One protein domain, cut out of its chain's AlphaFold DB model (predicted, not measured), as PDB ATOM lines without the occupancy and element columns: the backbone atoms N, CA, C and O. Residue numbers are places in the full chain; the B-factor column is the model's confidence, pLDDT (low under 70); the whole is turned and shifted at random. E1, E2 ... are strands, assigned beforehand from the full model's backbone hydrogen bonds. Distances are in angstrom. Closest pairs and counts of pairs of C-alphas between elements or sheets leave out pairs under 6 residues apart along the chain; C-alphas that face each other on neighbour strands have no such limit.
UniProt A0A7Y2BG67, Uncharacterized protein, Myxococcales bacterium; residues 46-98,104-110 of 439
ATOM      1  N   ASN A  46     -25.743 -52.323 -37.338       78.31
ATOM      2  CA  ASN A  46     -25.829 -51.154 -36.464       78.31
ATOM      3  C   ASN A  46     -25.295 -49.893 -37.152       78.31
ATOM      4  O   ASN A  46     -24.107 -49.582 -37.107       78.31
ATOM      5  N   ASP A  47     -26.216 -49.069 -37.661       81.44
ATOM      6  CA  ASP A  47     -25.932 -47.766 -38.290       81.44
ATOM      7  C   ASP A  47     -25.101 -46.786 -37.414       81.44
ATOM      8  O   ASP A  47     -24.639 -45.751 -37.902       81.44
ATOM      9  N   CYS A  48     -24.931 -47.059 -36.112       86.56
ATOM     10  CA  CYS A  48     -24.147 -46.231 -35.193       86.56
ATOM     11  C   CYS A  48     -22.711 -46.712 -34.950       86.56
ATOM     12  O   CYS A  48     -22.006 -46.095 -34.139       86.56
ATOM     13  N   THR A  49     -22.257 -47.756 -35.637       85.19
ATOM     14  CA  THR A  49     -20.869 -48.229 -35.631       85.19
ATOM     15  C   THR A  49     -20.306 -48.294 -37.049       85.19
ATOM     16  O   THR A  49     -21.026 -48.549 -38.004       85.19
ATOM     17  N   GLU A  50     -19.022 -47.969 -37.207       77.19
ATOM     18  CA  GLU A  50     -18.304 -48.149 -38.469       77.19
ATOM     19  C   GLU A  50     -17.680 -49.543 -38.516       77.19
ATOM     20  O   GLU A  50     -16.938 -49.924 -37.605       77.19
ATOM     21  N   ASP A  51     -17.914 -50.253 -39.616       79.81
ATOM     22  CA  ASP A  51     -17.401 -51.598 -39.863       79.81
ATOM     23  C   ASP A  51     -15.969 -51.550 -40.412       79.81
ATOM     24  O   ASP A  51     -15.718 -51.464 -41.617       79.81
ATOM     25  N   ILE A  52     -14.981 -51.584 -39.515       75.81
ATOM     26  CA  ILE A  52     -13.570 -51.399 -39.873       75.81
ATOM     27  C   ILE A  52     -12.820 -52.735 -39.827       75.81
ATOM     28  O   ILE A  52     -12.820 -53.459 -38.830       75.81
ATOM     29  N   CYS A  53     -12.095 -53.058 -40.902       76.31
ATOM     30  CA  CYS A  53     -11.117 -54.150 -40.893       76.31
ATOM     31  C   CYS A  53      -9.860 -53.715 -40.122       76.31
ATOM     32  O   CYS A  53      -9.250 -52.710 -40.496       76.31
ATOM     33  N   ASP A  54      -9.411 -54.482 -39.121       76.81
ATOM     34  CA  ASP A  54      -8.136 -54.190 -38.450       76.81
ATOM     35  C   ASP A  54      -6.974 -54.274 -39.469       76.81
ATOM     36  O   ASP A  54      -6.740 -55.340 -40.059       76.81
ATOM     37  N   PRO A  55      -6.224 -53.176 -39.699       70.19
ATOM     38  CA  PRO A  55      -5.155 -53.142 -40.692       70.19
ATOM     39  C   PRO A  55      -3.962 -54.040 -40.329       70.19
ATOM     40  O   PRO A  55      -3.233 -54.471 -41.225       70.19
ATOM     41  N   ASP A  56      -3.770 -54.348 -39.044       81.50
ATOM     42  CA  ASP A  56      -2.716 -55.230 -38.538       81.50
ATOM     43  C   ASP A  56      -3.207 -56.683 -38.361       81.50
ATOM     44  O   ASP A  56      -2.397 -57.608 -38.216       81.50
ATOM     45  N   ALA A  57      -4.525 -56.906 -38.414       79.75
ATOM     46  CA  ALA A  57      -5.162 -58.213 -38.302       79.75
ATOM     47  C   ALA A  57      -6.404 -58.325 -39.219       79.75
ATOM     48  O   ALA A  57      -7.531 -58.286 -38.737       79.75
ATOM     49  N   PRO A  58      -6.238 -58.574 -40.534       67.81
ATOM     50  CA  PRO A  58      -7.313 -58.497 -41.543       67.81
ATOM     51  C   PRO A  58      -8.445 -59.543 -41.417       67.81
ATOM     52  O   PRO A  58      -9.316 -59.633 -42.282       67.81
ATOM     53  N   TRP A  59      -8.432 -60.349 -40.355       78.75
ATOM     54  CA  TRP A  59      -9.492 -61.276 -39.938       78.75
ATOM     55  C   TRP A  59     -10.243 -60.797 -38.678       78.75
ATOM     56  O   TRP A  59     -11.010 -61.565 -38.099       78.75
ATOM     57  N   VAL A  60      -9.992 -59.570 -38.213       77.19
ATOM     58  CA  VAL A  60     -10.601 -58.964 -37.022       77.19
ATOM     59  C   VAL A  60     -11.441 -57.757 -37.438       77.19
ATOM     60  O   VAL A  60     -10.957 -56.879 -38.153       77.19
ATOM     61  N   CYS A  61     -12.689 -57.725 -36.971       78.69
ATOM     62  CA  CYS A  61     -13.591 -56.580 -37.088       78.69
ATOM     63  C   CYS A  61     -13.343 -55.621 -35.921       78.69
ATOM     64  O   CYS A  61     -13.245 -56.054 -34.767       78.69
ATOM     65  N   VAL A  62     -13.278 -54.333 -36.219       80.81
ATOM     66  CA  VAL A  62     -13.257 -53.244 -35.249       80.81
ATOM     67  C   VAL A  62     -14.483 -52.384 -35.521       80.81
ATOM     68  O   VAL A  62     -14.731 -52.031 -36.667       80.81
ATOM     69  N   PHE A  63     -15.228 -52.071 -34.465       82.56
ATOM     70  CA  PHE A  63     -16.458 -51.289 -34.537       82.56
ATOM     71  C   PHE A  63     -16.241 -49.976 -33.797       82.56
ATOM     72  O   PHE A  63     -16.272 -49.942 -32.561       82.56
ATOM     73  N   ASP A  64     -15.965 -48.913 -34.545       82.12
ATOM     74  CA  ASP A  64     -15.803 -47.580 -33.968       82.12
ATOM     75  C   ASP A  64     -17.153 -46.869 -33.923       82.12
ATOM     76  O   ASP A  64     -17.959 -46.962 -34.840       82.12
ATOM     77  N   SER A  65     -17.430 -46.148 -32.839       85.69
ATOM     78  CA  SER A  65     -18.690 -45.418 -32.709       85.69
ATOM     79  C   SER A  65     -18.774 -44.290 -33.738       85.69
ATOM     80  O   SER A  65     -17.915 -43.401 -33.753       85.69
ATOM     81  N   VAL A  66     -19.863 -44.261 -34.500       83.69
ATOM     82  CA  VAL A  66     -20.241 -43.131 -35.350       83.69
ATOM     83  C   VAL A  66     -20.532 -41.906 -34.479       83.69
ATOM     84  O   VAL A  66     -20.882 -42.000 -33.297       83.69
ATOM     85  N   LEU A  67     -20.367 -40.717 -35.059       82.12
ATOM     86  CA  LEU A  67     -20.596 -39.450 -34.373       82.12
ATOM     87  C   LEU A  67     -22.012 -39.352 -33.786       82.12
ATOM     88  O   LEU A  67     -23.003 -39.766 -34.389       82.12
ATOM     89  N   ARG A  68     -22.097 -38.732 -32.607       85.94
ATOM     90  CA  ARG A  68     -23.365 -38.402 -31.948       85.94
ATOM     91  C   ARG A  68     -24.262 -37.565 -32.862       85.94
ATOM     92  O   ARG A  68     -23.766 -36.718 -33.599       85.94
ATOM     93  N   ASP A  69     -25.568 -37.789 -32.750       85.19
ATOM     94  CA  ASP A  69     -26.638 -37.127 -33.501       85.19
ATOM     95  C   ASP A  69     -26.648 -37.471 -35.014       85.19
ATOM     96  O   ASP A  69     -27.379 -36.871 -35.804       85.19
ATOM     97  N   THR A  70     -25.874 -38.482 -35.433       81.81
ATOM     98  CA  THR A  70     -25.986 -39.074 -36.777       81.81
ATOM     99  C   THR A  70     -27.303 -39.849 -36.883       81.81
ATOM    100  O   THR A  70     -27.610 -40.597 -35.959       81.81
ATOM    101  N   PRO A  71     -28.114 -39.684 -37.942       83.12
ATOM    102  CA  PRO A  71     -29.351 -40.448 -38.084       83.12
ATOM    103  C   PRO A  71     -29.107 -41.962 -38.166       83.12
ATOM    104  O   PRO A  71     -28.163 -42.396 -38.818       83.12
ATOM    105  N   CYS A  72     -29.990 -42.733 -37.533       83.25
ATOM    106  CA  CYS A  72     -30.025 -44.201 -37.522       83.25
ATOM    107  C   CYS A  72     -31.491 -44.669 -37.444       83.25
ATOM    108  O   CYS A  72     -32.330 -43.890 -36.992       83.25
ATOM    109  N   ASP A  73     -31.798 -45.891 -37.895       77.56
ATOM    110  CA  ASP A  73     -33.090 -46.608 -37.782       77.56
ATOM    111  C   ASP A  73     -34.370 -45.794 -37.488       77.56
ATOM    112  O   ASP A  73     -34.573 -45.288 -36.380       77.56
ATOM    113  N   ASP A  74     -35.334 -45.812 -38.418       74.88
ATOM    114  CA  ASP A  74     -36.723 -45.360 -38.189       74.88
ATOM    115  C   ASP A  74     -36.833 -43.990 -37.476       74.88
ATOM    116  O   ASP A  74     -37.622 -43.794 -36.551       74.88
ATOM    117  N   GLY A  75     -36.022 -43.015 -37.899       75.81
ATOM    118  CA  GLY A  75     -36.093 -41.636 -37.401       75.81
ATOM    119  C   GLY A  75     -35.399 -41.399 -36.056       75.81
ATOM    120  O   GLY A  75     -35.710 -40.419 -35.379       75.81
ATOM    121  N   LYS A  76     -34.463 -42.251 -35.642       88.88
ATOM    122  CA  LYS A  76     -33.646 -42.065 -34.434       88.88
ATOM    123  C   LYS A  76     -32.268 -41.489 -34.759       88.88
ATOM    124  O   LYS A  76     -31.970 -41.123 -35.897       88.88
ATOM    125  N   VAL A  77     -31.448 -41.331 -33.718       89.69
ATOM    126  CA  VAL A  77     -30.108 -40.744 -33.810       89.69
ATOM    127  C   VAL A  77     -29.091 -41.495 -32.954       89.69
ATOM    128  O   VAL A  77     -29.425 -42.018 -31.893       89.69
ATOM    129  N   CYS A  78     -27.836 -41.526 -33.384       90.69
ATOM    130  CA  CYS A  78     -26.741 -42.160 -32.668       90.69
ATOM    131  C   CYS A  78     -26.358 -41.369 -31.418       90.69
ATOM    132  O   CYS A  78     -26.248 -40.144 -31.437       90.69
ATOM    133  N   ASP A  79     -26.084 -42.056 -30.314       90.75
ATOM    134  CA  ASP A  79     -25.679 -41.419 -29.057       90.75
ATOM    135  C   ASP A  79     -24.180 -41.068 -28.979       90.75
ATOM    136  O   ASP A  79     -23.754 -40.387 -28.038       90.75
ATOM    137  N   GLY A  80     -23.392 -41.481 -29.977       86.38
ATOM    138  CA  GLY A  80     -21.934 -41.337 -30.015       86.38
ATOM    139  C   GLY A  80     -21.178 -42.400 -29.214       86.38
ATOM    140  O   GLY A  80     -19.963 -42.298 -29.068       86.38
ATOM    141  N   ALA A  81     -21.882 -43.393 -28.671       90.12
ATOM    142  CA  ALA A  81     -21.331 -44.569 -28.003       90.12
ATOM    143  C   ALA A  81     -21.669 -45.869 -28.756       90.12
ATOM    144  O   ALA A  81     -21.463 -46.956 -28.218       90.12
ATOM    145  N   GLY A  82     -22.169 -45.752 -29.991       87.94
ATOM    146  CA  GLY A  82     -22.521 -46.880 -30.845       87.94
ATOM    147  C   GLY A  82     -23.966 -47.357 -30.712       87.94
ATOM    148  O   GLY A  82     -24.247 -48.473 -31.129       87.94
ATOM    149  N   ALA A  83     -24.880 -46.570 -30.126       90.06
ATOM    150  CA  ALA A  83     -26.283 -46.964 -29.992       90.06
ATOM    151  C   ALA A  83     -27.248 -45.988 -30.675       90.06
ATOM    152  O   ALA A  83     -27.133 -44.768 -30.536       90.06
ATOM    153  N   CYS A  84     -28.265 -46.550 -31.331       90.25
ATOM    154  CA  CYS A  84     -29.366 -45.797 -31.912       90.25
ATOM    155  C   CYS A  84     -30.442 -45.461 -30.863       90.25
ATOM    156  O   CYS A  84     -31.055 -46.351 -30.260       90.25
ATOM    157  N   VAL A  85     -30.682 -44.170 -30.612       92.19
ATOM    158  CA  VAL A  85     -31.535 -43.675 -29.520       92.19
ATOM    159  C   VAL A  85     -32.570 -42.642 -29.975       92.19
ATOM    160  O   VAL A  85     -32.424 -41.952 -30.978       92.19
ATOM    161  N   ALA A  86     -33.641 -42.526 -29.190       92.94
ATOM    162  CA  ALA A  86     -34.680 -41.513 -29.350       92.94
ATOM    163  C   ALA A  86     -34.131 -40.079 -29.241       92.94
ATOM    164  O   ALA A  86     -33.325 -39.784 -28.349       92.94
ATOM    165  N   CYS A  87     -34.646 -39.169 -30.071       91.88
ATOM    166  CA  CYS A  87     -34.340 -37.747 -29.940       91.88
ATOM    167  C   CYS A  87     -35.022 -37.152 -28.693       91.88
ATOM    168  O   CYS A  87     -36.081 -37.606 -28.241       91.88
ATOM    169  N   ASN A  88     -34.417 -36.102 -28.140       92.00
ATOM    170  CA  ASN A  88     -34.991 -35.301 -27.054       92.00
ATOM    171  C   ASN A  88     -34.987 -33.794 -27.345       92.00
ATOM    172  O   ASN A  88     -35.606 -33.038 -26.598       92.00
ATOM    173  N   ASP A  89     -34.297 -33.364 -28.401       89.94
ATOM    174  CA  ASP A  89     -34.204 -31.974 -28.840       89.94
ATOM    175  C   ASP A  89     -34.144 -31.919 -30.376       89.94
ATOM    176  O   ASP A  89     -33.622 -32.842 -31.008       89.94
ATOM    177  N   ASP A  90     -34.684 -30.849 -30.964       88.75
ATOM    178  CA  ASP A  90     -34.674 -30.596 -32.410       88.75
ATOM    179  C   ASP A  90     -33.236 -30.556 -32.964       88.75
ATOM    180  O   ASP A  90     -33.009 -30.989 -34.094       88.75
ATOM    181  N   ASP A  91     -32.267 -30.089 -32.168       86.88
ATOM    182  CA  ASP A  91     -30.854 -29.970 -32.557       86.88
ATOM    183  C   ASP A  91     -30.152 -31.327 -32.722       86.88
ATOM    184  O   ASP A  91     -29.104 -31.402 -33.366       86.88
ATOM    185  N   GLN A  92     -30.718 -32.398 -32.157       87.62
ATOM    186  CA  GLN A  92     -30.206 -33.757 -32.353       87.62
ATOM    187  C   GLN A  92     -30.612 -34.326 -33.709       87.62
ATOM    188  O   GLN A  92     -30.026 -35.296 -34.171       87.62
ATOM    189  N   CYS A  93     -31.631 -33.749 -34.340       85.69
ATOM    190  CA  CYS A  93     -32.142 -34.248 -35.596       85.69
ATOM    191  C   CYS A  93     -31.353 -33.671 -36.775       85.69
ATOM    192  O   CYS A  93     -31.004 -32.485 -36.775       85.69
ATOM    193  N   PRO A  94     -31.099 -34.471 -37.826       74.06
ATOM    194  CA  PRO A  94     -30.399 -33.992 -39.008       74.06
ATOM    195  C   PRO A  94     -31.100 -32.764 -39.596       74.06
ATOM    196  O   PRO A  94     -32.331 -32.659 -39.595       74.06
ATOM    197  N   LYS A  95     -30.303 -31.802 -40.074       68.56
ATOM    198  CA  LYS A  95     -30.815 -30.560 -40.669       68.56
ATOM    199  C   LYS A  95     -31.706 -30.878 -41.865       68.56
ATOM    200  O   LYS A  95     -31.321 -31.665 -42.725       68.56
ATOM    201  N   ALA A  96     -32.867 -30.232 -41.923       67.25
ATOM    202  CA  ALA A  96     -33.785 -30.366 -43.044       67.25
ATOM    203  C   ALA A  96     -33.110 -29.991 -44.378       67.25
ATOM    204  O   ALA A  96     -32.298 -29.066 -44.447       67.25
ATOM    205  N   LEU A  97     -33.461 -30.726 -45.436       67.06
ATOM    206  CA  LEU A  97     -32.935 -30.541 -46.793       67.06
ATOM    207  C   LEU A  97     -33.644 -29.403 -47.568       67.06
ATOM    208  O   LEU A  97     -33.163 -29.021 -48.633       67.06
ATOM    209  N   ASP A  98     -34.749 -28.860 -47.034       74.44
ATOM    210  CA  ASP A  98     -35.581 -27.775 -47.597       74.44
ATOM    211  C   ASP A  98     -35.540 -26.527 -46.672       74.44
ATOM    212  O   ASP A  98     -35.612 -26.670 -45.454       74.44
ATOM    213  N   ALA A 104     -37.142 -31.274 -36.322       88.50
ATOM    214  CA  ALA A 104     -38.113 -31.330 -35.247       88.50
ATOM    215  C   ALA A 104     -38.089 -32.705 -34.577       88.50
ATOM    216  O   ALA A 104     -38.327 -33.721 -35.227       88.50
ATOM    217  N   CYS A 105     -37.861 -32.732 -33.270       90.94
ATOM    218  CA  CYS A 105     -37.995 -33.926 -32.458       90.94
ATOM    219  C   CYS A 105     -39.446 -34.055 -31.981       90.94
ATOM    220  O   CYS A 105     -39.891 -33.368 -31.055       90.94
ATOM    221  N   VAL A 106     -40.214 -34.931 -32.628       89.12
ATOM    222  CA  VAL A 106     -41.643 -35.114 -32.353       89.12
ATOM    223  C   VAL A 106     -41.875 -36.537 -31.882       89.12
ATOM    224  O   VAL A 106     -41.556 -37.493 -32.570       89.12
ATOM    225  N   ALA A 107     -42.454 -36.675 -30.687       91.75
ATOM    226  CA  ALA A 107     -42.731 -37.978 -30.078       91.75
ATOM    227  C   ALA A 107     -41.498 -38.902 -29.995       91.75
ATOM    228  O   ALA A 107     -41.646 -40.116 -30.079       91.75
ATOM    229  N   HIS A 108     -40.316 -38.319 -29.752       91.31
ATOM    230  CA  HIS A 108     -39.026 -39.014 -29.653       91.31
ATOM    231  C   HIS A 108     -38.454 -39.558 -30.974       91.31
ATOM    232  O   HIS A 108     -37.460 -40.285 -30.949       91.31
ATOM    233  N   GLU A 109     -39.020 -39.138 -32.105       89.62
ATOM    234  CA  GLU A 109     -38.528 -39.415 -33.454       89.62
ATOM    235  C   GLU A 109     -38.204 -38.102 -34.183       89.62
ATOM    236  O   GLU A 109     -38.879 -37.075 -34.033       89.62
ATOM    237  N   CYS A 110     -37.136 -38.120 -34.970       86.81
ATOM    238  CA  CYS A 110     -36.726 -37.014 -35.812       86.81
ATOM    239  C   CYS A 110     -37.649 -36.876 -37.021       86.81
ATOM    240  O   CYS A 110     -37.882 -37.810 -37.781       86.81
TER     241      CYS A 110
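This is residues 46 to 98 and 104 to 110 of the 439 residues of an uncharacterized protein of Myxococcales bacterium (UniProt A0A7Y2BG67). With little regular structure, the model is a loose run of loops only just drawn out into a rod: the two-stranded hairpin E1 and E2 makes one end, short E3 sits among loops in the middle, and short E4 is near the other end. The 60 printed residues include no named helix and four strands, E1 E2 E3 E4 along the chain, an all-strand class with 16 residues in named elements. The sheet E1 - E2 is antiparallel; the radius of gyration of the C-alphas is 13.9 A, the spans 43 by 22 by 16 A.

E1, residues 49 to 53, and E2, residues 61 to 65, form an antiparallel hairpin, their directions 148 degrees apart. N 50 and O 64, 2.8 A, are within hydrogen-bond range. E3, residues 76 to 78, and E4, residues 104 to 106, pair with no named strand and are apart.

E1 spans 12.6 A from C-alpha 49 at (-20.869, -48.229, -35.631) to C-alpha 53 at (-11.117, -54.150, -40.893); E2 spans 13.0 A, E3 7.1 A, and E4 5.9 A, from C-alpha 104 at (-38.113, -31.330, -35.247) to C-alpha 106 at (-41.643, -35.114, -32.353).

The farthest C-alphas, Asp 56 and Ala 107, are 44.4 A apart. Residues 99 to 103 are not printed, a 13.1 A gap between C-alphas 98 and 104. Residues 58 and 95 to 97 have pLDDT under 70.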